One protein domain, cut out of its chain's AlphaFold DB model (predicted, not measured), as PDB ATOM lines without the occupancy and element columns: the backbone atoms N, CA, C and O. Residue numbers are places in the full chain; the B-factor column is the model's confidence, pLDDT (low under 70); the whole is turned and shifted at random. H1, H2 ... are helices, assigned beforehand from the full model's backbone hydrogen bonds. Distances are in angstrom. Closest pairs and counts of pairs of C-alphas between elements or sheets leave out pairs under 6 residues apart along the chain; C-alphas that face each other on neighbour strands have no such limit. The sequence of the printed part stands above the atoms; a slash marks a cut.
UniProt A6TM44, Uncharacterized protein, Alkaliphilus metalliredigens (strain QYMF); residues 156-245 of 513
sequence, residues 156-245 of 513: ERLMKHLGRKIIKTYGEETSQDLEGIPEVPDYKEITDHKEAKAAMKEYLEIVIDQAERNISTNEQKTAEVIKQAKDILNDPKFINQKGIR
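AT A GLANCE: This is residues 156 to 245 of the 513 residues of an uncharacterized protein of Alkaliphilus metalliredigens (strain QYMF) (UniProt A6TM44). Three helices lie side by side in a bundle, their centres making a triangle: H1 and H2 run the same way and H3 runs back beside both. Residues 175 to 192, with no named element, fold back along the length of H1 and H2 on the side away from H3, and the four-residue H4 follows at the far end of H3. The printed part has 90 residues with four named helices, in the order H1, H2, H3, H4, and no named strand; the class is all helix. The whole is compact, with a radius of gyration of the C-alphas of 13.2 A, and elongated, its C-alphas spanning 40 by 25 by 17 A.

HOW THE PARTS SIT: H2, residues 193 to 214, is the longest helix by residues. It touches H1, residues 156 to 174, and their closest C-alphas, those of Gly 163 and Leu 204, are 5.6 A apart. H1 and H2 run the same way at a shallow tilt of 12 degrees. H2 also touches H3, residues 220 to 234, with the C-alphas of Ile 208 and Ile 226 closest at 6.2 A. H2 and H3 form a helical hairpin, opposite ways at a shallow tilt of 28 degrees. H1 and H3 touch, their closest C-alphas being those of Tyr 170 and Thr 222, 5.5 A apart, and run opposite ways at a shallow tilt of 18 degrees. H4, residues 236 to 239, is close to H3 but not clearly touching it; the closest C-alphas, those of Ile 232 and Phe 238, are 6.5 A apart. H4 is apart from H1, and only just apart from H2, with closest C-alphas 8.0 A apart. In H1, H2 and H3 every O i to N i+4 pair is within hydrogen-bond range; H4 is too short for such a pair.

IN THESE COORDINATES: H2 has 22 residues and measures 32.0 A from C-alpha 193 at (202.066, 211.048, 92.552) to C-alpha 214. H1 has 19 residues and measures 27.1 A, beginning with C-alpha 156 at (206.181, 217.030, 87.073). H3 has 15 residues and measures 21.0 A. H4 measures 6.0 A and ends with C-alpha 239 at (198.072, 220.750, 89.953).

THE WHOLE: The two C-alphas farthest apart, those of Thr 191 and Asn 218, are 42.1 A apart, while those of Glu 156 and Arg 245, the first and last printed, are 10.3 A apart. The link from H1 to H2, 18 residues, is long; those from H2 to H3 and from H3 to H4 are tight. The printed part has no cut. The mean pLDDT of the printed part is 89.9, and no printed residue is under 70.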
ATOM      1  N   GLU A 156     204.786 217.308  86.722       92.94
ATOM      2  CA  GLU A 156     206.181 217.030  87.073       92.94
ATOM      3  C   GLU A 156     207.098 217.311  85.876       92.94
ATOM      4  O   GLU A 156     208.053 218.087  85.955       92.94
ATOM      5  N   ARG A 157     206.739 216.775  84.700       92.94
ATOM      6  CA  ARG A 157     207.487 217.012  83.463       92.94
ATOM      7  C   ARG A 157     207.447 218.477  83.029       92.94
ATOM      8  O   ARG A 157     208.438 218.964  82.487       92.94
ATOM      9  N   LEU A 158     206.329 219.180  83.230       93.50
ATOM     10  CA  LEU A 158     206.240 220.603  82.893       93.50
ATOM     11  C   LEU A 158     207.108 221.453  83.830       93.50
ATOM     12  O   LEU A 158     207.824 222.317  83.334       93.50
ATOM     13  N   MET A 159     207.109 221.166  85.137       94.88
ATOM     14  CA  MET A 159     207.958 221.858  86.116       94.88
ATOM     15  C   MET A 159     209.446 221.673  85.800       94.88
ATOM     16  O   MET A 159     210.186 222.651  85.742       94.88
ATOM     17  N   LYS A 160     209.865 220.454  85.432       95.31
ATOM     18  CA  LYS A 160     211.228 220.191  84.933       95.31
ATOM     19  C   LYS A 160     211.580 221.036  83.704       95.31
ATOM     20  O   LYS A 160     212.696 221.532  83.582       95.31
ATOM     21  N   HIS A 161     210.647 221.173  82.760       94.81
ATOM     22  CA  HIS A 161     210.864 221.980  81.555       94.81
ATOM     23  C   HIS A 161     210.921 223.483  81.864       94.81
ATOM     24  O   HIS A 161     211.706 224.178  81.229       94.81
ATOM     25  N   LEU A 162     210.119 223.972  82.816       95.06
ATOM     26  CA  LEU A 162     210.167 225.358  83.284       95.06
ATOM     27  C   LEU A 162     211.513 225.666  83.940       95.06
ATOM     28  O   LEU A 162     212.158 226.620  83.520       95.06
ATOM     29  N   GLY A 163     211.983 224.816  84.860       95.38
ATOM     30  CA  GLY A 163     213.287 224.994  85.508       95.38
ATOM     31  C   GLY A 163     214.425 225.048  84.487       95.38
ATOM     32  O   GLY A 163     215.179 226.012  84.442       95.38
ATOM     33  N   ARG A 164     214.465 224.089  83.550       94.94
ATOM     34  CA  ARG A 164     215.437 224.105  82.439       94.94
ATOM     35  C   ARG A 164     215.347 225.359  81.571       94.94
ATOM     36  O   ARG A 164     216.374 225.839  81.108       94.94
ATOM     37  N   LYS A 165     214.135 225.864  81.311       94.75
ATOM     38  CA  LYS A 165     213.931 227.080  80.515       94.75
ATOM     39  C   LYS A 165     214.451 228.311  81.258       94.75
ATOM     40  O   LYS A 165     215.096 229.127  80.615       94.75
ATOM     41  N   ILE A 166     214.215 228.419  82.569       94.69
ATOM     42  CA  ILE A 166     214.748 229.502  83.412       94.69
ATOM     43  C   ILE A 166     216.276 229.479  83.378       94.69
ATOM     44  O   ILE A 166     216.870 230.457  82.951       94.69
ATOM     45  N   ILE A 167     216.892 228.341  83.715       94.19
ATOM     46  CA  ILE A 167     218.357 228.179  83.763       94.19
ATOM     47  C   ILE A 167     218.992 228.539  82.421       94.19
ATOM     48  O   ILE A 167     219.945 229.307  82.359       94.19
ATOM     49  N   LYS A 168     218.427 228.014  81.327       94.06
ATOM     50  CA  LYS A 168     218.919 228.292  79.980       94.06
ATOM     51  C   LYS A 168     218.786 229.774  79.613       94.06
ATOM     52  O   LYS A 168     219.724 230.334  79.066       94.06
ATOM     53  N   THR A 169     217.630 230.386  79.878       92.62
ATOM     54  CA  THR A 169     217.382 231.795  79.520       92.62
ATOM     55  C   THR A 169     218.277 232.723  80.339       92.62
ATOM     56  O   THR A 169     218.846 233.647  79.773       92.62
ATOM     57  N   TYR A 170     218.462 232.417  81.628       92.62
ATOM     58  CA  TYR A 170     219.393 233.121  82.502       92.62
ATOM     59  C   TYR A 170     220.812 233.071  81.934       92.62
ATOM     60  O   TYR A 170     221.379 234.121  81.664       92.62
ATOM     61  N   GLY A 171     221.345 231.877  81.648       91.19
ATOM     62  CA  GLY A 171     222.704 231.748  81.115       91.19
ATOM     63  C   GLY A 171     222.899 232.403  79.745       91.19
ATOM     64  O   GLY A 171     223.965 232.946  79.471       91.19
ATOM     65  N   GLU A 172     221.867 232.421  78.895       91.25
ATOM     66  CA  GLU A 172     221.893 233.148  77.618       91.25
ATOM     67  C   GLU A 172     221.897 234.679  77.795       91.25
ATOM     68  O   GLU A 172     222.458 235.375  76.950       91.25
ATOM     69  N   GLU A 173     221.277 235.217  78.851       89.50
ATOM     70  CA  GLU A 173     221.232 236.663  79.113       89.50
ATOM     71  C   GLU A 173     222.428 237.171  79.925       89.50
ATOM     72  O   GLU A 173     222.978 238.219  79.594       89.50
ATOM     73  N   THR A 174     222.857 236.436  80.952       86.81
ATOM     74  CA  THR A 174     223.933 236.854  81.867       86.81
ATOM     75  C   THR A 174     225.310 236.349  81.448       86.81
ATOM     76  O   THR A 174     226.319 236.835  81.954       86.81
ATOM     77  N   SER A 175     225.379 235.384  80.518       86.88
ATOM     78  CA  SER A 175     226.607 234.640  80.182       86.88
ATOM     79  C   SER A 175     227.255 233.951  81.395       86.88
ATOM     80  O   SER A 175     228.462 233.718  81.402       86.88
ATOM     81  N   GLN A 176     226.460 233.641  82.423       86.50
ATOM     82  CA  GLN A 176     226.890 232.985  83.655       86.50
ATOM     83  C   GLN A 176     226.000 231.785  83.966       86.50
ATOM     84  O   GLN A 176     224.803 231.782  83.669       86.50
ATOM     85  N   ASP A 177     226.578 230.780  84.615       87.75
ATOM     86  CA  ASP A 177     225.805 229.666  85.143       87.75
ATOM     87  C   ASP A 177     225.066 230.087  86.415       87.75
ATOM     88  O   ASP A 177     225.551 230.878  87.223       87.75
ATOM     89  N   LEU A 178     223.857 229.559  86.584       88.31
ATOM     90  CA  LEU A 178     223.067 229.803  87.781       88.31
ATOM     91  C   LEU A 178     223.501 228.816  88.877       88.31
ATOM     92  O   LEU A 178     223.283 227.609  88.755       88.31
ATOM     93  N   GLU A 179     224.130 229.334  89.929       88.69
ATOM     94  CA  GLU A 179     224.644 228.542  91.052       88.69
ATOM     95  C   GLU A 179     223.550 228.179  92.077       88.69
ATOM     96  O   GLU A 179     222.455 228.745  92.093       88.69
ATOM     97  N   GLY A 180     223.835 227.204  92.950       84.12
ATOM     98  CA  GLY A 180     222.936 226.833  94.053       84.12
ATOM     99  C   GLY A 180     221.680 226.057  93.636       84.12
ATOM    100  O   GLY A 180     220.705 226.012  94.388       84.12
ATOM    101  N   ILE A 181     221.685 225.445  92.448       90.00
ATOM    102  CA  ILE A 181     220.559 224.653  91.944       90.00
ATOM    103  C   ILE A 181     220.678 223.194  92.411       90.00
ATOM    104  O   ILE A 181     221.702 222.562  92.149       90.00
ATOM    105  N   PRO A 182     219.637 222.619  93.041       89.69
ATOM    106  CA  PRO A 182     219.622 221.205  93.400       89.69
ATOM    107  C   PRO A 182     219.536 220.301  92.162       89.69
ATOM    108  O   PRO A 182     219.022 220.695  91.110       89.69
ATOM    109  N   GLU A 183     219.976 219.048  92.292       90.25
ATOM    110  CA  GLU A 183     219.752 218.053  91.243       90.25
ATOM    111  C   GLU A 183     218.254 217.871  90.966       90.25
ATOM    112  O   GLU A 183     217.409 217.938  91.860       90.25
ATOM    113  N   VAL A 184     217.910 217.652  89.695       92.19
ATOM    114  CA  VAL A 184     216.511 217.470  89.293       92.19
ATOM    115  C   VAL A 184     215.991 216.164  89.899       92.19
ATOM    116  O   VAL A 184     216.510 215.114  89.517       92.19
ATOM    117  N   PRO A 185     214.924 216.186  90.722       91.38
ATOM    118  CA  PRO A 185     214.374 214.965  91.301       91.38
ATOM    119  C   PRO A 185     213.983 213.944  90.226       91.38
ATOM    120  O   PRO A 185     213.353 214.308  89.217       91.38
ATOM    121  N   ASP A 186     214.286 212.660  90.445       91.38
ATOM    122  CA  ASP A 186     213.751 211.591  89.598       91.38
ATOM    123  C   ASP A 186     212.305 211.261  89.984       91.38
ATOM    124  O   ASP A 186     211.970 210.264  90.621       91.38
ATOM    125  N   TYR A 187     211.406 212.142  89.560       88.00
ATOM    126  CA  TYR A 187     209.974 212.029  89.817       88.00
ATOM    127  C   TYR A 187     209.320 210.763  89.237       88.00
ATOM    128  O   TYR A 187     208.134 210.551  89.480       88.00
ATOM    129  N   LYS A 188     210.022 209.962  88.419       89.62
ATOM    130  CA  LYS A 188     209.491 208.696  87.897       89.62
ATOM    131  C   LYS A 188     209.688 207.531  88.862       89.62
ATOM    132  O   LYS A 188     208.947 206.559  88.750       89.62
ATOM    133  N   GLU A 189     210.659 207.627  89.765       90.81
ATOM    134  CA  GLU A 189     210.930 206.603  90.779       90.81
ATOM    135  C   GLU A 189     210.036 206.766  92.018       90.81
ATOM    136  O   GLU A 189     209.804 205.812  92.757       90.81
ATOM    137  N   ILE A 190     209.464 207.958  92.211       89.94
ATOM    138  CA  ILE A 190     208.528 208.244  93.301       89.94
ATOM    139  C   ILE A 190     207.167 207.605  92.993       89.94
ATOM    140  O   ILE A 190     206.476 207.988  92.044       89.94
ATOM    141  N   THR A 191     206.763 206.639  93.821       87.56
ATOM    142  CA  THR A 191     205.511 205.884  93.652       87.56
ATOM    143  C   THR A 191     204.268 206.727  93.943       87.56
ATOM    144  O   THR A 191     203.265 206.598  93.236       87.56
ATOM    145  N   ASP A 192     204.313 207.623  94.937       90.06
ATOM    146  CA  ASP A 192     203.211 208.547  95.212       90.06
ATOM    147  C   ASP A 192     203.264 209.776  94.290       90.06
ATOM    148  O   ASP A 192     204.112 210.666  94.391       90.06
ATOM    149  N   HIS A 193     202.262 209.890  93.419       86.81
ATOM    150  CA  HIS A 193     202.066 211.048  92.552       86.81
ATOM    151  C   HIS A 193     201.942 212.391  93.287       86.81
ATOM    152  O   HIS A 193     202.130 213.435  92.663       86.81
ATOM    153  N   LYS A 194     201.541 212.423  94.561       88.94
ATOM    154  CA  LYS A 194     201.500 213.662  95.350       88.94
ATOM    155  C   LYS A 194     202.897 214.084  95.779       88.94
ATOM    156  O   LYS A 194     203.236 215.252  95.602       88.94
ATOM    157  N   GLU A 195     203.695 213.143  96.267       90.88
ATOM    158  CA  GLU A 195     205.087 213.373  96.660       90.88
ATOM    159  C   GLU A 195     205.929 213.786  95.451       90.88
ATOM    160  O   GLU A 195     206.625 214.797  95.503       90.88
ATOM    161  N   ALA A 196     205.752 213.117  94.306       90.69
ATOM    162  CA  ALA A 196     206.435 213.468  93.061       90.69
ATOM    163  C   ALA A 196     206.156 214.916  92.614       90.69
ATOM    164  O   ALA A 196     207.045 215.622  92.129       90.69
ATOM    165  N   LYS A 197     204.914 215.389  92.795       91.31
ATOM    166  CA  LYS A 197     204.538 216.783  92.510       91.31
ATOM    167  C   LYS A 197     205.127 217.754  93.514       91.31
ATOM    168  O   LYS A 197     205.519 218.837  93.096       91.31
ATOM    169  N   ALA A 198     205.146 217.398  94.796       92.00
ATOM    170  CA  ALA A 198     205.712 218.236  95.846       92.00
ATOM    171  C   ALA A 198     207.219 218.430  95.631       92.00
ATOM    172  O   ALA A 198     207.658 219.570  95.529       92.00
ATOM    173  N   ALA A 199     207.967 217.346  95.406       93.31
ATOM    174  CA  ALA A 199     209.407 217.392  95.144       93.31
ATOM    175  C   ALA A 199     209.749 218.227  93.897       93.31
ATOM    176  O   ALA A 199     210.630 219.083  93.919       93.31
ATOM    177  N   MET A 200     209.014 218.036  92.795       94.69
ATOM    178  CA  MET A 200     209.236 218.831  91.580       94.69
ATOM    179  C   MET A 200     208.804 220.294  91.717       94.69
ATOM    180  O   MET A 200     209.341 221.149  91.010       94.69
ATOM    181  N   LYS A 201     207.825 220.576  92.580       94.25
ATOM    182  CA  LYS A 201     207.405 221.938  92.898       94.25
ATOM    183  C   LYS A 201     208.495 222.652  93.694       94.25
ATOM    184  O   LYS A 201     208.892 223.733  93.281       94.25
ATOM    185  N   GLU A 202     209.005 222.021  94.746       94.88
ATOM    186  CA  GLU A 202     210.106 222.535  95.565       94.88
ATOM    187  C   GLU A 202     211.350 222.814  94.712       94.88
ATOM    188  O   GLU A 202     211.880 223.922  94.735       94.88
ATOM    189  N   TYR A 203     211.738 221.864  93.851       96.12
ATOM    190  CA  TYR A 203     212.811 222.063  92.871       96.12
ATOM    191  C   TYR A 203     212.607 223.333  92.027       96.12
ATOM    192  O   TYR A 203     213.527 224.134  91.865       96.12
ATOM    193  N   LEU A 204     211.405 223.532  91.472       95.75
ATOM    194  CA  LEU A 204     211.126 224.690  90.623       95.75
ATOM    195  C   LEU A 204     211.091 226.000  91.424       95.75
ATOM    196  O   LEU A 204     211.548 227.019  90.912       95.75
ATOM    197  N   GLU A 205     210.573 225.983  92.652       95.88
ATOM    198  CA  GLU A 205     210.575 227.143  93.551       95.88
ATOM    199  C   GLU A 205     212.007 227.577  93.894       95.88
ATOM    200  O   GLU A 205     212.298 228.768  93.820       95.88
ATOM    201  N   ILE A 206     212.921 226.629  94.142       95.50
ATOM    202  CA  ILE A 206     214.346 226.924  94.361       95.50
ATOM    203  C   ILE A 206     214.982 227.528  93.103       95.50
ATOM    204  O   ILE A 206     215.661 228.546  93.193       95.50
ATOM    205  N   VAL A 207     214.739 226.955  91.917       95.25
ATOM    206  CA  VAL A 207     215.270 227.508  90.653       95.25
ATOM    207  C   VAL A 207     214.771 228.935  90.409       95.25
ATOM    208  O   VAL A 207     215.541 229.784  89.969       95.25
ATOM    209  N   ILE A 208     213.490 229.200  90.681       95.19
ATOM    210  CA  ILE A 208     212.898 230.537  90.559       95.19
ATOM    211  C   ILE A 208     213.580 231.511  91.520       95.19
ATOM    212  O   ILE A 208     214.004 232.575  91.086       95.19
ATOM    213  N   ASP A 209     213.697 231.148  92.796       94.19
ATOM    214  CA  ASP A 209     214.280 231.996  93.837       94.19
ATOM    215  C   ASP A 209     215.759 232.315  93.561       94.19
ATOM    216  O   ASP A 209     216.166 233.474  93.651       94.19
ATOM    217  N   GLN A 210     216.547 231.326  93.124       92.81
ATOM    218  CA  GLN A 210     217.936 231.556  92.719       92.81
ATOM    219  C   GLN A 210     218.025 232.475  91.501       92.81
ATOM    220  O   GLN A 210     218.815 233.416  91.502       92.81
ATOM    221  N   ALA A 211     217.205 232.252  90.471       91.00
ATOM    222  CA  ALA A 211     217.218 233.115  89.294       91.00
ATOM    223  C   ALA A 211     216.796 234.553  89.645       91.00
ATOM    224  O   ALA A 211     217.435 235.495  89.198       91.00
ATOM    225  N   GLU A 212     215.776 234.744  90.487       91.69
ATOM    226  CA  GLU A 212     215.296 236.077  90.882       91.69
ATOM    227  C   GLU A 212     216.306 236.890  91.690       91.69
ATOM    228  O   GLU A 212     216.367 238.107  91.532       91.69
ATOM    229  N   ARG A 213     217.101 236.242  92.547       89.94
ATOM    230  CA  ARG A 213     218.136 236.929  93.336       89.94
ATOM    231  C   ARG A 213     219.307 237.418  92.492       89.94
ATOM    232  O   ARG A 213     219.977 238.361  92.898       89.94
ATOM    233  N   ASN A 214     219.553 236.766  91.359       85.88
ATOM    234  CA  ASN A 214     220.714 237.019  90.511       85.88
ATOM    235  C   ASN A 214     220.386 237.825  89.242       85.88
ATOM    236  O   ASN A 214     221.294 238.146  88.480       85.88
ATOM    237  N   ILE A 215     219.117 238.177  89.002       86.31
ATOM    238  CA  ILE A 215     218.741 239.099  87.919       86.31
ATOM    239  C   ILE A 215     218.769 240.558  88.386       86.31
ATOM    240  O   ILE A 215     218.398 240.894  89.510       86.31
ATOM    241  N   SER A 216     219.175 241.442  87.482       78.75
ATOM    242  CA  SER A 216     219.093 242.894  87.604       78.75
ATOM    243  C   SER A 216     217.927 243.437  86.755       78.75
ATOM    244  O   SER A 216     217.048 242.699  86.311       78.75
ATOM    245  N   THR A 217     217.868 244.752  86.526       70.50
ATOM    246  CA  THR A 217     216.831 245.370  85.672       70.50
ATOM    247  C   THR A 217     217.020 245.099  84.172       70.50
ATOM    248  O   THR A 217     216.113 245.397  83.390       70.50
ATOM    249  N   ASN A 218     218.156 244.527  83.761       73.25
ATOM    250  CA  ASN A 218     218.504 244.320  82.354       73.25
ATOM    251  C   ASN A 218     218.029 242.964  81.787       73.25
ATOM    252  O   ASN A 218     217.821 242.851  80.579       73.25
ATOM    253  N   GLU A 219     217.794 241.953  82.626       78.31
ATOM    254  CA  GLU A 219     217.469 240.568  82.234       78.31
ATOM    255  C   GLU A 219     215.957 240.356  82.021       78.31
ATOM    256  O   GLU A 219     215.269 239.609  82.731       78.31
ATOM    257  N   GLN A 220     215.405 241.060  81.030       85.19
ATOM    258  CA  GLN A 220     213.961 241.101  80.790       85.19
ATOM    259  C   GLN A 220     213.368 239.737  80.400       85.19
ATOM    260  O   GLN A 220     212.271 239.410  80.861       85.19
ATOM    261  N   LYS A 221     214.056 238.903  79.600       88.19
ATOM    262  CA  LYS A 221     213.481 237.610  79.176       88.19
ATOM    263  C   LYS A 221     213.483 236.609  80.320       88.19
ATOM    264  O   LYS A 221     212.522 235.853  80.462       88.19
ATOM    265  N   THR A 222     214.526 236.595  81.146       89.25
ATOM    266  CA  THR A 222     214.580 235.734  82.330       89.25
ATOM    267  C   THR A 222     213.461 236.103  83.300       89.25
ATOM    268  O   THR A 222     212.713 235.218  83.725       89.25
ATOM    269  N   ALA A 223     213.251 237.400  83.552       90.81
ATOM    270  CA  ALA A 223     212.133 237.889  84.358       90.81
ATOM    271  C   ALA A 223     210.760 237.466  83.791       90.81
ATOM    272  O   ALA A 223     209.884 237.022  84.539       90.81
ATOM    273  N   GLU A 224     210.561 237.527  82.469       91.69
ATOM    274  CA  GLU A 224     209.331 237.054  81.814       91.69
ATOM    275  C   GLU A 224     209.102 235.546  81.989       91.69
ATOM    276  O   GLU A 224     207.979 235.111  82.269       91.69
ATOM    277  N   VAL A 225     210.149 234.727  81.842       92.50
ATOM    278  CA  VAL A 225     210.055 233.268  82.015       92.50
ATOM    279  C   VAL A 225     209.766 232.907  83.471       92.50
ATOM    280  O   VAL A 225     208.945 232.020  83.722       92.50
ATOM    281  N   ILE A 226     210.386 233.604  84.425       93.25
ATOM    282  CA  ILE A 226     210.112 233.441  85.856       93.25
ATOM    283  C   ILE A 226     208.653 233.781  86.160       93.25
ATOM    284  O   ILE A 226     207.949 232.981  86.782       93.25
ATOM    285  N   LYS A 227     208.164 234.924  85.664       93.56
ATOM    286  CA  LYS A 227     206.762 235.322  85.817       93.56
ATOM    287  C   LYS A 227     205.819 234.256  85.259       93.56
ATOM    288  O   LYS A 227     204.908 233.821  85.958       93.56
ATOM    289  N   GLN A 228     206.087 233.755  84.049       92.50
ATOM    290  CA  GLN A 228     205.321 232.657  83.449       92.50
ATOM    291  C   GLN A 228     205.316 231.400  84.338       92.50
ATOM    292  O   GLN A 228     204.277 230.751  84.480       92.50
ATOM    293  N   ALA A 229     206.457 231.031  84.926       93.56
ATOM    294  CA  ALA A 229     206.554 229.869  85.804       93.56
ATOM    295  C   ALA A 229     205.734 230.052  87.093       93.56
ATOM    296  O   ALA A 229     204.988 229.144  87.468       93.56
ATOM    297  N   LYS A 230     205.811 231.236  87.717       94.50
ATOM    298  CA  LYS A 230     205.012 231.602  88.896       94.50
ATOM    299  C   LYS A 230     203.515 231.586  88.601       94.50
ATOM    300  O   LYS A 230     202.760 230.985  89.361       94.50
ATOM    301  N   ASP A 231     203.090 232.166  87.482       92.81
ATOM    302  CA  ASP A 231     201.680 232.186  87.073       92.81
ATOM    303  C   ASP A 231     201.125 230.760  86.899       92.81
ATOM    304  O   ASP A 231     200.020 230.455  87.350       92.81
ATOM    305  N   ILE A 232     201.911 229.851  86.304       91.75
ATOM    306  CA  ILE A 232     201.528 228.439  86.136       91.75
ATOM    307  C   ILE A 232     201.464 227.706  87.482       91.75
ATOM    308  O   ILE A 232     200.523 226.944  87.711       91.75
ATOM    309  N   LEU A 233     202.457 227.898  88.356       91.88
ATOM    310  CA  LEU A 233     202.514 227.253  89.673       91.88
ATOM    311  C   LEU A 233     201.374 227.703  90.590       91.88
ATOM    312  O   LEU A 233     200.801 226.880  91.308       91.88
ATOM    313  N   ASN A 234     201.033 228.992  90.539       91.62
ATOM    314  CA  ASN A 234     199.993 229.591  91.363       91.62
ATOM    315  C   ASN A 234     198.576 229.273  90.868       91.62
ATOM    316  O   ASN A 234     197.634 229.393  91.651       91.62
ATOM    317  N   ASP A 235     198.394 228.837  89.614       89.50
ATOM    318  CA  ASP A 235     197.089 228.406  89.107       89.50
ATOM    319  C   ASP A 235     196.658 227.075  89.764       89.50
ATOM    320  O   ASP A 235     197.205 226.008  89.446       89.50
ATOM    321  N   PRO A 236     195.595 227.057  90.599       85.75
ATOM    322  CA  PRO A 236     195.113 225.826  91.225       85.75
ATOM    323  C   PRO A 236     194.688 224.762  90.202       85.75
ATOM    324  O   PRO A 236     194.624 223.568  90.516       85.75
ATOM    325  N   LYS A 237     194.371 225.159  88.961       85.88
ATOM    326  CA  LYS A 237     194.017 224.230  87.882       85.88
ATOM    327  C   LYS A 237     195.225 223.423  87.411       85.88
ATOM    328  O   LYS A 237     195.023 222.296  86.948       85.88
ATOM    329  N   PHE A 238     196.451 223.934  87.527       86.06
ATOM    330  CA  PHE A 238     197.658 223.256  87.052       86.06
ATOM    331  C   PHE A 238     197.893 221.922  87.776       86.06
ATOM    332  O   PHE A 238     197.956 220.862  87.136       86.06
ATOM    333  N   ILE A 239     197.906 221.949  89.112       81.69
ATOM    334  CA  ILE A 239     198.072 220.750  89.953       81.69
ATOM    335  C   ILE A 239     196.898 219.775  89.773       81.69
ATOM    336  O   ILE A 239     197.095 218.560  89.668       81.69
ATOM    337  N   ASN A 240     195.684 220.315  89.623       78.06
ATOM    338  CA  ASN A 240     194.450 219.558  89.377       78.06
ATOM    339  C   ASN A 240     194.295 219.041  87.936       78.06
ATOM    340  O   ASN A 240     193.236 218.537  87.561       78.06
ATOM    341  N   GLN A 241     195.346 219.143  87.121       76.62
ATOM    342  CA  GLN A 241     195.410 218.652  85.747       76.62
ATOM    343  C   GLN A 241     194.486 219.323  84.726       76.62
ATOM    344  O   GLN A 241     194.289 218.787  83.636       76.62
ATOM    345  N   LYS A 242     193.953 220.498  85.059       76.12
ATOM    346  CA  LYS A 242     193.052 221.292  84.212       76.12
ATOM    347  C   LYS A 242     193.697 222.572  83.664       76.12
ATOM    348  O   LYS A 242     193.079 223.247  82.848       76.12
ATOM    349  N   GLY A 243     194.895 222.916  84.136       84.12
ATOM    350  CA  GLY A 243     195.674 224.073  83.689       84.12
ATOM    351  C   GLY A 243     196.571 223.765  82.488       84.12
ATOM    352  O   GLY A 243     196.374 222.779  81.773       84.12
ATOM    353  N   ILE A 244     197.587 224.604  82.285       88.06
ATOM    354  CA  ILE A 244     198.534 224.517  81.163       88.06
ATOM    355  C   ILE A 244     199.321 223.196  81.196       88.06
ATOM    356  O   ILE A 244     199.826 222.782  82.241       88.06
ATOM    357  N   ARG A 245     199.444 222.528  80.036       90.88
ATOM    358  CA  ARG A 245     200.211 221.270  79.868       90.88
ATOM    359  C   ARG A 245     201.298 221.322  78.796       90.88
ATOM    360  O   ARG A 245     201.950 220.310  78.534       90.88
TER     361      ARG A 245